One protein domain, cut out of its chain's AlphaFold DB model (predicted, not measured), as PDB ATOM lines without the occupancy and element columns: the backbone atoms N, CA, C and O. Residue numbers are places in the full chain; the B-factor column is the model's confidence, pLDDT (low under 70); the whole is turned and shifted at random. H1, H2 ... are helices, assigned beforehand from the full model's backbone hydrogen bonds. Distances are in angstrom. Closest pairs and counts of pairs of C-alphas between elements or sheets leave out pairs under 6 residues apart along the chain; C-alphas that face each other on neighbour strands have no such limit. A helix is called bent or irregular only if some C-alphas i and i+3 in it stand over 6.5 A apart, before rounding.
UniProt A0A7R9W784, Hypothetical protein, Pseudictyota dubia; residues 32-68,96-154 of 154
ATOM      1  N   LEU A  32      34.295   9.471 -40.584       52.69
ATOM      2  CA  LEU A  32      33.410  10.289 -41.424       52.69
ATOM      3  C   LEU A  32      32.715   9.486 -42.528       52.69
ATOM      4  O   LEU A  32      31.539   9.714 -42.798       52.69
ATOM      5  N   VAL A  33      33.407   8.514 -43.133       58.38
ATOM      6  CA  VAL A  33      32.805   7.644 -44.158       58.38
ATOM      7  C   VAL A  33      31.738   6.735 -43.537       58.38
ATOM      8  O   VAL A  33      30.676   6.556 -44.126       58.38
ATOM      9  N   ASN A  34      31.964   6.247 -42.312       59.31
ATOM     10  CA  ASN A  34      30.965   5.466 -41.581       59.31
ATOM     11  C   ASN A  34      29.762   6.310 -41.140       59.31
ATOM     12  O   ASN A  34      28.639   5.819 -41.184       59.31
ATOM     13  N   LEU A  35      29.966   7.576 -40.760       62.25
ATOM     14  CA  LEU A  35      28.865   8.464 -40.381       62.25
ATOM     15  C   LEU A  35      27.966   8.799 -41.581       62.25
ATOM     16  O   LEU A  35      26.745   8.760 -41.460       62.25
ATOM     17  N   LEU A  36      28.558   9.066 -42.748       62.59
ATOM     18  CA  LEU A  36      27.814   9.323 -43.985       62.59
ATOM     19  C   LEU A  36      27.090   8.070 -44.497       62.59
ATOM     20  O   LEU A  36      25.947   8.168 -44.942       62.59
ATOM     21  N   ALA A  37      27.715   6.893 -44.397       64.50
ATOM     22  CA  ALA A  37      27.069   5.627 -44.735       64.50
ATOM     23  C   ALA A  37      25.872   5.341 -43.812       64.50
ATOM     24  O   ALA A  37      24.790   5.018 -44.297       64.50
ATOM     25  N   TRP A  38      26.028   5.570 -42.505       69.81
ATOM     26  CA  TRP A  38      24.948   5.418 -41.528       69.81
ATOM     27  C   TRP A  38      23.806   6.422 -41.759       69.81
ATOM     28  O   TRP A  38      22.625   6.080 -41.680       69.81
ATOM     29  N   GLN A  39      24.135   7.661 -42.129       66.81
ATOM     30  CA  GLN A  39      23.137   8.676 -42.470       66.81
ATOM     31  C   GLN A  39      22.374   8.325 -43.761       66.81
ATOM     32  O   GLN A  39      21.167   8.536 -43.852       66.81
ATOM     33  N   HIS A  40      23.044   7.729 -44.747       65.75
ATOM     34  CA  HIS A  40      22.391   7.259 -45.968       65.75
ATOM     35  C   HIS A  40      21.512   6.019 -45.721       65.75
ATOM     36  O   HIS A  40      20.411   5.922 -46.264       65.75
ATOM     37  N   GLU A  41      21.949   5.086 -44.872       63.28
ATOM     38  CA  GLU A  41      21.166   3.898 -44.500       63.28
ATOM     39  C   GLU A  41      19.914   4.241 -43.692       63.28
ATOM     40  O   GLU A  41      18.846   3.688 -43.964       63.28
ATOM     41  N   THR A  42      20.003   5.185 -42.752       70.19
ATOM     42  CA  THR A  42      18.840   5.649 -41.971       70.19
ATOM     43  C   THR A  42      17.809   6.337 -42.864       70.19
ATOM     44  O   THR A  42      16.640   5.953 -42.857       70.19
ATOM     45  N   MET A  43      18.238   7.251 -43.742       66.19
ATOM     46  CA  MET A  43      17.323   7.902 -44.687       66.19
ATOM     47  C   MET A  43      16.727   6.931 -45.718       66.19
ATOM     48  O   MET A  43      15.555   7.056 -46.081       66.19
ATOM     49  N   SER A  44      17.499   5.942 -46.176       74.06
ATOM     50  CA  SER A  44      17.023   4.893 -47.090       74.06
ATOM     51  C   SER A  44      16.005   3.968 -46.416       74.06
ATOM     52  O   SER A  44      15.006   3.589 -47.029       74.06
ATOM     53  N   SER A  45      16.212   3.649 -45.138       67.88
ATOM     54  CA  SER A  45      15.288   2.833 -44.343       67.88
ATOM     55  C   SER A  45      13.967   3.561 -44.093       67.88
ATOM     56  O   SER A  45      12.902   2.974 -44.283       67.88
ATOM     57  N   ASP A  46      14.019   4.860 -43.789       70.81
ATOM     58  CA  ASP A  46      12.824   5.695 -43.631       70.81
ATOM     59  C   ASP A  46      12.041   5.845 -44.940       70.81
ATOM     60  O   ASP A  46      10.811   5.816 -44.939       70.81
ATOM     61  N   LEU A  47      12.733   5.972 -46.075       68.88
ATOM     62  CA  LEU A  47      12.090   6.010 -47.391       68.88
ATOM     63  C   LEU A  47      11.434   4.673 -47.744       68.88
ATOM     64  O   LEU A  47      10.319   4.667 -48.264       68.88
ATOM     65  N   LYS A  48      12.083   3.543 -47.438       70.06
ATOM     66  CA  LYS A  48      11.501   2.207 -47.637       70.06
ATOM     67  C   LYS A  48      10.269   1.995 -46.760       70.06
ATOM     68  O   LYS A  48       9.264   1.519 -47.275       70.06
ATOM     69  N   ARG A  49      10.317   2.420 -45.494       68.50
ATOM     70  CA  ARG A  49       9.185   2.347 -44.561       68.50
ATOM     71  C   ARG A  49       8.013   3.233 -44.993       68.50
ATOM     72  O   ARG A  49       6.878   2.777 -45.025       68.50
ATOM     73  N   LYS A  50       8.280   4.468 -45.422       72.50
ATOM     74  CA  LYS A  50       7.239   5.348 -45.987       72.50
ATOM     75  C   LYS A  50       6.634   4.770 -47.263       72.50
ATOM     76  O   LYS A  50       5.445   4.941 -47.515       72.50
ATOM     77  N   ARG A  51       7.443   4.076 -48.071       67.50
ATOM     78  CA  ARG A  51       6.970   3.406 -49.283       67.50
ATOM     79  C   ARG A  51       6.094   2.199 -48.953       67.50
ATOM     80  O   ARG A  51       5.050   2.075 -49.582       67.50
ATOM     81  N   SER A  52       6.448   1.375 -47.964       66.25
ATOM     82  CA  SER A  52       5.572   0.284 -47.511       66.25
ATOM     83  C   SER A  52       4.266   0.816 -46.920       66.25
ATOM     84  O   SER A  52       3.209   0.389 -47.353       66.25
ATOM     85  N   GLU A  53       4.313   1.854 -46.077       67.69
ATOM     86  CA  GLU A  53       3.104   2.487 -45.520       67.69
ATOM     87  C   GLU A  53       2.195   3.076 -46.620       67.69
ATOM     88  O   GLU A  53       0.970   3.012 -46.528       67.69
ATOM     89  N   SER A  54       2.781   3.618 -47.697       71.12
ATOM     90  CA  SER A  54       2.012   4.104 -48.852       71.12
ATOM     91  C   SER A  54       1.401   2.985 -49.699       71.12
ATOM     92  O   SER A  54       0.327   3.182 -50.264       71.12
ATOM     93  N   ILE A  55       2.064   1.825 -49.781       68.81
ATOM     94  CA  ILE A  55       1.557   0.641 -50.487       68.81
ATOM     95  C   ILE A  55       0.408   0.030 -49.680       68.81
ATOM     96  O   ILE A  55      -0.668  -0.158 -50.233       68.81
ATOM     97  N   ASP A  56       0.569  -0.120 -48.365       73.00
ATOM     98  CA  ASP A  56      -0.486  -0.620 -47.477       73.00
ATOM     99  C   ASP A  56      -1.723   0.300 -47.493       73.00
ATOM    100  O   ASP A  56      -2.863  -0.164 -47.479       73.00
ATOM    101  N   ALA A  57      -1.525   1.622 -47.575       69.44
ATOM    102  CA  ALA A  57      -2.620   2.584 -47.715       69.44
ATOM    103  C   ALA A  57      -3.308   2.513 -49.091       69.44
ATOM    104  O   ALA A  57      -4.527   2.699 -49.181       69.44
ATOM    105  N   ALA A  58      -2.552   2.248 -50.160       70.00
ATOM    106  CA  ALA A  58      -3.102   2.040 -51.495       70.00
ATOM    107  C   ALA A  58      -3.890   0.724 -51.574       70.00
ATOM    108  O   ALA A  58      -4.984   0.722 -52.137       70.00
ATOM    109  N   ASP A  59      -3.406  -0.341 -50.935       71.38
ATOM    110  CA  ASP A  59      -4.088  -1.633 -50.852       71.38
ATOM    111  C   ASP A  59      -5.362  -1.545 -49.997       71.38
ATOM    112  O   ASP A  59      -6.389  -2.112 -50.366       71.38
ATOM    113  N   GLN A  60      -5.369  -0.751 -48.919       70.31
ATOM    114  CA  GLN A  60      -6.591  -0.452 -48.155       70.31
ATOM    115  C   GLN A  60      -7.621   0.336 -48.975       70.31
ATOM    116  O   GLN A  60      -8.824   0.081 -48.878       70.31
ATOM    117  N   LEU A  61      -7.174   1.284 -49.802       72.88
ATOM    118  CA  LEU A  61      -8.046   2.013 -50.726       72.88
ATOM    119  C   LEU A  61      -8.565   1.108 -51.847       72.88
ATOM    120  O   LEU A  61      -9.746   1.186 -52.178       72.88
ATOM    121  N   ALA A  62      -7.723   0.234 -52.394       71.81
ATOM    122  CA  ALA A  62      -8.112  -0.743 -53.402       71.81
ATOM    123  C   ALA A  62      -9.111  -1.762 -52.836       71.81
ATOM    124  O   ALA A  62     -10.119  -2.037 -53.479       71.81
ATOM    125  N   ALA A  63      -8.905  -2.242 -51.605       66.25
ATOM    126  CA  ALA A  63      -9.849  -3.105 -50.899       66.25
ATOM    127  C   ALA A  63     -11.180  -2.393 -50.612       66.25
ATOM    128  O   ALA A  63     -12.242  -2.988 -50.776       66.25
ATOM    129  N   PHE A  64     -11.146  -1.106 -50.247       63.34
ATOM    130  CA  PHE A  64     -12.358  -0.307 -50.047       63.34
ATOM    131  C   PHE A  64     -13.141  -0.112 -51.354       63.34
ATOM    132  O   PHE A  64     -14.356  -0.289 -51.375       63.34
ATOM    133  N   VAL A  65     -12.454   0.198 -52.457       72.06
ATOM    134  CA  VAL A  65     -13.078   0.362 -53.782       72.06
ATOM    135  C   VAL A  65     -13.584  -0.977 -54.331       72.06
ATOM    136  O   VAL A  65     -14.663  -1.025 -54.917       72.06
ATOM    137  N   ALA A  66     -12.868  -2.080 -54.098       64.62
ATOM    138  CA  ALA A  66     -13.316  -3.422 -54.470       64.62
ATOM    139  C   ALA A  66     -14.536  -3.878 -53.648       64.62
ATOM    140  O   ALA A  66     -15.455  -4.484 -54.196       64.62
ATOM    141  N   ALA A  67     -14.594  -3.539 -52.355       59.09
ATOM    142  CA  ALA A  67     -15.771  -3.777 -51.518       59.09
ATOM    143  C   ALA A  67     -16.982  -2.933 -51.966       59.09
ATOM    144  O   ALA A  67     -18.114  -3.412 -51.920       59.09
ATOM    145  N   GLU A  68     -16.750  -1.707 -52.447       57.81
ATOM    146  CA  GLU A  68     -17.789  -0.833 -53.010       57.81
ATOM    147  C   GLU A  68     -18.300  -1.348 -54.372       57.81
ATOM    148  O   GLU A  68     -19.495  -1.264 -54.649       57.81
ATOM    149  N   ASP A  96     -40.860   2.189 -41.945       70.12
ATOM    150  CA  ASP A  96     -39.785   2.140 -42.937       70.12
ATOM    151  C   ASP A  96     -39.475   3.514 -43.545       70.12
ATOM    152  O   ASP A  96     -38.321   3.807 -43.877       70.12
ATOM    153  N   ALA A  97     -40.471   4.396 -43.671       77.62
ATOM    154  CA  ALA A  97     -40.275   5.733 -44.221       77.62
ATOM    155  C   ALA A  97     -39.449   6.626 -43.280       77.62
ATOM    156  O   ALA A  97     -38.507   7.283 -43.735       77.62
ATOM    157  N   THR A  98     -39.738   6.605 -41.975       84.94
ATOM    158  CA  THR A  98     -38.994   7.386 -40.969       84.94
ATOM    159  C   THR A  98     -37.578   6.840 -40.781       84.94
ATOM    160  O   THR A  98     -36.607   7.606 -40.797       84.94
ATOM    161  N   ALA A  99     -37.414   5.514 -40.727       88.00
ATOM    162  CA  ALA A  99     -36.101   4.874 -40.666       88.00
ATOM    163  C   ALA A  99     -35.258   5.179 -41.917       88.00
ATOM    164  O   ALA A  99     -34.051   5.451 -41.824       88.00
ATOM    165  N   ARG A 100     -35.875   5.179 -43.103       89.38
ATOM    166  CA  ARG A 100     -35.217   5.563 -44.360       89.38
ATOM    167  C   ARG A 100     -34.814   7.034 -44.357       89.38
ATOM    168  O   ARG A 100     -33.695   7.349 -44.772       89.38
ATOM    169  N   GLU A 101     -35.675   7.925 -43.881       91.62
ATOM    170  CA  GLU A 101     -35.370   9.351 -43.777       91.62
ATOM    171  C   GLU A 101     -34.185   9.606 -42.838       91.62
ATOM    172  O   GLU A 101     -33.251  10.329 -43.201       91.62
ATOM    173  N   GLU A 102     -34.135   8.936 -41.686       92.88
ATOM    174  CA  GLU A 102     -32.991   9.025 -40.780       92.88
ATOM    175  C   GLU A 102     -31.688   8.537 -41.417       92.88
ATOM    176  O   GLU A 102     -30.640   9.180 -41.264       92.88
ATOM    177  N   ARG A 103     -31.728   7.411 -42.141       93.62
ATOM    178  CA  ARG A 103     -30.555   6.888 -42.863       93.62
ATOM    179  C   ARG A 103     -30.070   7.897 -43.900       93.62
ATOM    180  O   ARG A 103     -28.869   8.173 -43.967       93.62
ATOM    181  N   LEU A 104     -30.985   8.498 -44.660       94.69
ATOM    182  CA  LEU A 104     -30.660   9.536 -45.639       94.69
ATOM    183  C   LEU A 104     -30.092  10.789 -44.967       94.69
ATOM    184  O   LEU A 104     -29.087  11.323 -45.440       94.69
ATOM    185  N   ARG A 105     -30.656  11.230 -43.838       95.44
ATOM    186  CA  ARG A 105     -30.143  12.369 -43.061       95.44
ATOM    187  C   ARG A 105     -28.723  12.109 -42.562       95.44
ATOM    188  O   ARG A 105     -27.836  12.938 -42.769       95.44
ATOM    189  N   LYS A 106     -28.483  10.938 -41.960       96.19
ATOM    190  CA  LYS A 106     -27.155  10.509 -41.482       96.19
ATOM    191  C   LYS A 106     -26.160  10.397 -42.643       96.19
ATOM    192  O   LYS A 106     -25.015  10.820 -42.500       96.19
ATOM    193  N   SER A 107     -26.584   9.880 -43.796       95.50
ATOM    194  CA  SER A 107     -25.752   9.790 -45.003       95.50
ATOM    195  C   SER A 107     -25.370  11.171 -45.546       95.50
ATOM    196  O   SER A 107     -24.189  11.440 -45.782       95.50
ATOM    197  N   ARG A 108     -26.340  12.092 -45.653       97.44
ATOM    198  CA  ARG A 108     -26.103  13.487 -46.065       97.44
ATOM    199  C   ARG A 108     -25.110  14.185 -45.138       97.44
ATOM    200  O   ARG A 108     -24.175  14.821 -45.625       97.44
ATOM    201  N   GLU A 109     -25.256  14.015 -43.824       97.56
ATOM    202  CA  GLU A 109     -24.325  14.606 -42.858       97.56
ATOM    203  C   GLU A 109     -22.919  14.010 -42.985       97.56
ATOM    204  O   GLU A 109     -21.939  14.747 -43.086       97.56
ATOM    205  N   LYS A 110     -22.799  12.680 -43.088       94.94
ATOM    206  CA  LYS A 110     -21.505  12.013 -43.315       94.94
ATOM    207  C   LYS A 110     -20.835  12.493 -44.605       94.94
ATOM    208  O   LYS A 110     -19.629  12.747 -44.610       94.94
ATOM    209  N   ALA A 111     -21.598  12.663 -45.685       96.88
ATOM    210  CA  ALA A 111     -21.089  13.193 -46.947       96.88
ATOM    211  C   ALA A 111     -20.587  14.638 -46.798       96.88
ATOM    212  O   ALA A 111     -19.511  14.968 -47.304       96.88
ATOM    213  N   ARG A 112     -21.318  15.485 -46.059       98.00
ATOM    214  CA  ARG A 112     -20.899  16.858 -45.738       98.00
ATOM    215  C   ARG A 112     -19.599  16.871 -44.939       98.00
ATOM    216  O   ARG A 112     -18.647  17.535 -45.342       98.00
ATOM    217  N   VAL A 113     -19.513  16.073 -43.875       97.44
ATOM    218  CA  VAL A 113     -18.301  15.944 -43.051       97.44
ATOM    219  C   VAL A 113     -17.116  15.457 -43.888       97.44
ATOM    220  O   VAL A 113     -16.028  16.022 -43.791       97.44
ATOM    221  N   ARG A 114     -17.310  14.461 -44.763       97.12
ATOM    222  CA  ARG A 114     -16.255  13.962 -45.665       97.12
ATOM    223  C   ARG A 114     -15.763  15.053 -46.615       97.12
ATOM    224  O   ARG A 114     -14.555  15.197 -46.786       97.12
ATOM    225  N   ARG A 115     -16.673  15.829 -47.215       97.12
ATOM    226  CA  ARG A 115     -16.315  16.961 -48.091       97.12
ATOM    227  C   ARG A 115     -15.540  18.033 -47.327       97.12
ATOM    228  O   ARG A 115     -14.505  18.472 -47.817       97.12
ATOM    229  N   ASN A 116     -15.983  18.385 -46.123       97.50
ATOM    230  CA  ASN A 116     -15.312  19.381 -45.286       97.50
ATOM    231  C   ASN A 116     -13.906  18.926 -44.877       97.50
ATOM    232  O   ASN A 116     -12.961  19.694 -45.016       97.50
ATOM    233  N   ARG A 117     -13.739  17.663 -44.464       97.69
ATOM    234  CA  ARG A 117     -12.418  17.092 -44.145       97.69
ATOM    235  C   ARG A 117     -11.475  17.130 -45.345       97.69
ATOM    236  O   ARG A 117     -10.327  17.529 -45.200       97.69
ATOM    237  N   LYS A 118     -11.962  16.749 -46.532       97.44
ATOM    238  CA  LYS A 118     -11.166  16.814 -47.766       97.44
ATOM    239  C   LYS A 118     -10.759  18.246 -48.105       97.44
ATOM    240  O   LYS A 118      -9.609  18.466 -48.459       97.44
ATOM    241  N   ARG A 119     -11.680  19.206 -47.978       98.06
ATOM    242  CA  ARG A 119     -11.382  20.623 -48.215       98.06
ATOM    243  C   ARG A 119     -10.302  21.129 -47.259       98.06
ATOM    244  O   ARG A 119      -9.290  21.626 -47.733       98.06
ATOM    245  N   ALA A 120     -10.471  20.903 -45.957       97.62
ATOM    246  CA  ALA A 120      -9.497  21.310 -44.946       97.62
ATOM    247  C   ALA A 120      -8.114  20.679 -45.182       97.62
ATOM    248  O   ALA A 120      -7.096  21.349 -45.061       97.62
ATOM    249  N   MET A 121      -8.063  19.403 -45.576       97.81
ATOM    250  CA  MET A 121      -6.804  18.740 -45.924       97.81
ATOM    251  C   MET A 121      -6.124  19.393 -47.135       97.81
ATOM    252  O   MET A 121      -4.915  19.601 -47.114       97.81
ATOM    253  N   ILE A 122      -6.883  19.725 -48.183       97.88
ATOM    254  CA  ILE A 122      -6.341  20.399 -49.371       97.88
ATOM    255  C   ILE A 122      -5.801  21.783 -49.003       97.88
ATOM    256  O   ILE A 122      -4.695  22.120 -49.415       97.88
ATOM    257  N   GLU A 123      -6.542  22.552 -48.207       98.12
ATOM    258  CA  GLU A 123      -6.111  23.870 -47.719       98.12
ATOM    259  C   GLU A 123      -4.799  23.755 -46.926       98.12
ATOM    260  O   GLU A 123      -3.816  24.415 -47.260       98.12
ATOM    261  N   GLN A 124      -4.713  22.815 -45.980       97.38
ATOM    262  CA  GLN A 124      -3.479  22.546 -45.234       97.38
ATOM    263  C   GLN A 124      -2.315  22.125 -46.140       97.38
ATOM    264  O   GLN A 124      -1.171  22.537 -45.937       97.38
ATOM    265  N   MET A 125      -2.568  21.299 -47.159       98.06
ATOM    266  CA  MET A 125      -1.539  20.924 -48.130       98.06
ATOM    267  C   MET A 125      -1.043  22.137 -48.922       98.06
ATOM    268  O   MET A 125       0.163  22.273 -49.124       98.06
ATOM    269  N   GLN A 126      -1.941  23.028 -49.343       98.06
ATOM    270  CA  GLN A 126      -1.579  24.255 -50.056       98.06
ATOM    271  C   GLN A 126      -0.743  25.191 -49.178       98.06
ATOM    272  O   GLN A 126       0.309  25.662 -49.617       98.06
ATOM    273  N   GLU A 127      -1.146  25.398 -47.923       98.12
ATOM    274  CA  GLU A 127      -0.374  26.169 -46.941       98.12
ATOM    275  C   GLU A 127       1.033  25.589 -46.750       98.12
ATOM    276  O   GLU A 127       2.032  26.316 -46.797       98.12
ATOM    277  N   ASN A 128       1.133  24.263 -46.626       97.88
ATOM    278  CA  ASN A 128       2.409  23.567 -46.496       97.88
ATOM    279  C   ASN A 128       3.290  23.724 -47.739       97.88
ATOM    280  O   ASN A 128       4.489  23.974 -47.605       97.88
ATOM    281  N   VAL A 129       2.725  23.625 -48.946       98.31
ATOM    282  CA  VAL A 129       3.466  23.850 -50.199       98.31
ATOM    283  C   VAL A 129       4.040  25.264 -50.239       98.31
ATOM    284  O   VAL A 129       5.218  25.436 -50.564       98.31
ATOM    285  N   VAL A 130       3.256  26.275 -49.857       98.06
ATOM    286  CA  VAL A 130       3.725  27.667 -49.794       98.06
ATOM    287  C   VAL A 130       4.847  27.817 -48.766       98.06
ATOM    288  O   VAL A 130       5.892  28.399 -49.071       98.06
ATOM    289  N   ALA A 131       4.674  27.264 -47.564       98.00
ATOM    290  CA  ALA A 131       5.673  27.338 -46.500       98.00
ATOM    291  C   ALA A 131       6.993  26.652 -46.893       98.00
ATOM    292  O   ALA A 131       8.074  27.217 -46.703       98.00
ATOM    293  N   LEU A 132       6.919  25.455 -47.479       98.25
ATOM    294  CA  LEU A 132       8.090  24.715 -47.950       98.25
ATOM    295  C   LEU A 132       8.773  25.415 -49.126       98.25
ATOM    296  O   LEU A 132      10.001  25.448 -49.174       98.25
ATOM    297  N   SER A 133       8.009  26.028 -50.032       98.12
ATOM    298  CA  SER A 133       8.562  26.795 -51.155       98.12
ATOM    299  C   SER A 133       9.362  28.006 -50.673       98.12
ATOM    300  O   SER A 133      10.478  28.230 -51.147       98.12
ATOM    301  N   LYS A 134       8.846  28.740 -49.676       98.19
ATOM    302  CA  LYS A 134       9.570  29.856 -49.039       98.19
ATOM    303  C   LYS A 134      10.872  29.381 -48.391       98.19
ATOM    304  O   LYS A 134      11.936  29.912 -48.702       98.19
ATOM    305  N   LYS A 135      10.811  28.318 -47.581       98.25
ATOM    306  CA  LYS A 135      12.003  27.725 -46.944       98.25
ATOM    307  C   LYS A 135      13.032  27.243 -47.968       98.25
ATOM    308  O   LYS A 135      14.227  27.443 -47.780       98.25
ATOM    309  N   ASN A 136      12.592  26.629 -49.065       98.06
ATOM    310  CA  ASN A 136      13.491  26.184 -50.129       98.06
ATOM    311  C   ASN A 136      14.204  27.375 -50.791       98.06
ATOM    312  O   ASN A 136      15.419  27.331 -50.972       98.06
ATOM    313  N   ALA A 137      13.477  28.457 -51.082       98.38
ATOM    314  CA  ALA A 137      14.061  29.677 -51.637       98.38
ATOM    315  C   ALA A 137      15.105  30.305 -50.695       98.38
ATOM    316  O   ALA A 137      16.179  30.702 -51.145       98.38
ATOM    317  N   GLU A 138      14.831  30.349 -49.390       98.25
ATOM    318  CA  GLU A 138      15.795  30.811 -48.384       98.25
ATOM    319  C   GLU A 138      17.052  29.936 -48.339       98.25
ATOM    320  O   GLU A 138      18.170  30.452 -48.315       98.25
ATOM    321  N   LEU A 139      16.885  28.611 -48.352       98.12
ATOM    322  CA  LEU A 139      18.007  27.674 -48.349       98.12
ATOM    323  C   LEU A 139      18.851  27.786 -49.620       98.12
ATOM    324  O   LEU A 139      20.075  27.738 -49.523       98.12
ATOM    325  N   LYS A 140      18.227  27.983 -50.787       98.31
ATOM    326  CA  LYS A 140      18.942  28.244 -52.045       98.31
ATOM    327  C   LYS A 140      19.786  29.511 -51.953       98.31
ATOM    328  O   LYS A 140      20.981  29.438 -52.198       98.31
ATOM    329  N   ARG A 141      19.208  30.621 -51.479       98.19
ATOM    330  CA  ARG A 141      19.949  31.879 -51.268       98.19
ATOM    331  C   ARG A 141      21.155  31.691 -50.348       98.19
ATOM    332  O   ARG A 141      22.245  32.138 -50.680       98.19
ATOM    333  N   LYS A 142      20.978  30.985 -49.225       98.00
ATOM    334  CA  LYS A 142      22.085  30.661 -48.308       98.00
ATOM    335  C   LYS A 142      23.148  29.788 -48.978       98.00
ATOM    336  O   LYS A 142      24.334  29.983 -48.741       98.00
ATOM    337  N   ASN A 143      22.739  28.825 -49.802       97.31
ATOM    338  CA  ASN A 143      23.671  27.976 -50.539       97.31
ATOM    339  C   ASN A 143      24.499  28.797 -51.535       97.31
ATOM    340  O   ASN A 143      25.719  28.666 -51.553       97.31
ATOM    341  N   ASP A 144      23.850  29.675 -52.297       97.69
ATOM    342  CA  ASP A 144      24.506  30.549 -53.270       97.69
ATOM    343  C   ASP A 144      25.474  31.527 -52.585       97.69
ATOM    344  O   ASP A 144      26.599  31.714 -53.046       97.69
ATOM    345  N   GLU A 145      25.088  32.084 -51.433       97.69
ATOM    346  CA  GLU A 145      25.956  32.942 -50.619       97.69
ATOM    347  C   GLU A 145      27.212  32.198 -50.140       97.69
ATOM    348  O   GLU A 145      28.330  32.703 -50.263       97.69
ATOM    349  N   LEU A 146      27.049  30.979 -49.619       96.94
ATOM    350  CA  LEU A 146      28.171  30.150 -49.174       96.94
ATOM    351  C   LEU A 146      29.072  29.743 -50.343       96.94
ATOM    352  O   LEU A 146      30.293  29.780 -50.207       96.94
ATOM    353  N   ARG A 147      28.492  29.394 -51.496       96.88
ATOM    354  CA  ARG A 147      29.253  29.091 -52.716       96.88
ATOM    355  C   ARG A 147      30.075  30.291 -53.168       96.88
ATOM    356  O   ARG A 147      31.253  30.122 -53.461       96.88
ATOM    357  N   SER A 148      29.485  31.484 -53.167       96.19
ATOM    358  CA  SER A 148      30.187  32.727 -53.501       96.19
ATOM    359  C   SER A 148      31.368  32.982 -52.557       96.19
ATOM    360  O   SER A 148      32.479  33.242 -53.010       96.19
ATOM    361  N   LYS A 149      31.169  32.796 -51.243       96.00
ATOM    362  CA  LYS A 149      32.243  32.909 -50.239       96.00
ATOM    363  C   LYS A 149      33.371  31.901 -50.458       96.00
ATOM    364  O   LYS A 149      34.527  32.263 -50.301       96.00
ATOM    365  N   ILE A 150      33.048  30.658 -50.816       95.75
ATOM    366  CA  ILE A 150      34.060  29.636 -51.123       95.75
ATOM    367  C   ILE A 150      34.860  30.045 -52.359       95.75
ATOM    368  O   ILE A 150      36.083  30.011 -52.308       95.75
ATOM    369  N   VAL A 151      34.196  30.467 -53.438       95.81
ATOM    370  CA  VAL A 151      34.878  30.912 -54.665       95.81
ATOM    371  C   VAL A 151      35.771  32.123 -54.401       95.81
ATOM    372  O   VAL A 151      36.859  32.181 -54.942       95.81
ATOM    373  N   ALA A 152      35.364  33.059 -53.543       92.38
ATOM    374  CA  ALA A 152      36.186  34.220 -53.198       92.38
ATOM    375  C   ALA A 152      37.445  33.885 -52.368       92.38
ATOM    376  O   ALA A 152      38.335  34.725 -52.256       92.38
ATOM    377  N   LEU A 153      37.503  32.702 -51.745       90.38
ATOM    378  CA  LEU A 153      38.636  32.256 -50.924       90.38
ATOM    379  C   LEU A 153      39.674  31.431 -51.703       90.38
ATOM    380  O   LEU A 153      40.746  31.174 -51.153       90.38
ATOM    381  N   TYR A 154      39.361  31.003 -52.928       76.94
ATOM    382  CA  TYR A 154      40.233  30.212 -53.805       76.94
ATOM    383  C   TYR A 154      40.685  31.031 -55.013       76.94
ATOM    384  O   TYR A 154      41.856  30.849 -55.412       76.94
TER     385      TYR A 154
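What this domain is: This is residues 32 to 68 and 96 to 154 of the 154 residues of the protein "Hypothetical protein" of Pseudictyota dubia (UniProt A0A7R9W784). Two long, nearly straight helices run lengthwise in roughly opposite directions, with an open gap between them. The longer one, H2, makes the long axis, and H1 runs alongside part of its length without reaching it. The printed part has 96 residues with two named helices, H1 then H2, and no named strand; the class is all helix. The whole is extended, with a radius of gyration of the C-alphas of 24.4 A, and spans 85 by 30 by 17 A.

Where its parts are: H2, residues 96 to 153, measures 84.4 A from C-alpha 96 at (-39.785, 2.140, -42.937) to C-alpha 153 at (38.636, 32.256, -50.924). H1, residues 32 to 68, measures 53.7 A and begins at C-alpha 32, at (33.410, 10.289, -41.424). Neither helix is bent or irregular.

How they stand to each other: H2 has its centre at (-2.418, 21.075, -47.403) and its N-to-C direction is (0.93, 0.35, -0.12). H1 has its centre at (8.051, 3.189, -47.114) and its direction is (-0.95, -0.21, -0.22). H1 and H2 are apart, with no C-alpha of the one within 8 A of the other. Residues 32 to 68, which belong to H1, stand free, and so do residues 96 to 154, of which 96 to 153 belong to H2. In H1 and H2 every O i to N i+4 pair is within hydrogen-bond range.

The domain as a whole: The outline is only just a rod, and the two C-alphas farthest apart, those of Asp 96 and Tyr 154, are 85.5 A from each other. The C-alphas of Leu 32 and Tyr 154, the first and last printed residues, are 24.4 A apart. The link from H1 to H2 runs across the cut: residues 69 to 95 are not printed, and C-alphas 68 and 96 are 24.4 A apart. The mean pLDDT is 84.4 for the printed part, 96 for H2 and 67 for H1; 24 residues are under 70, among them residues 32 to 41 and 66 to 68.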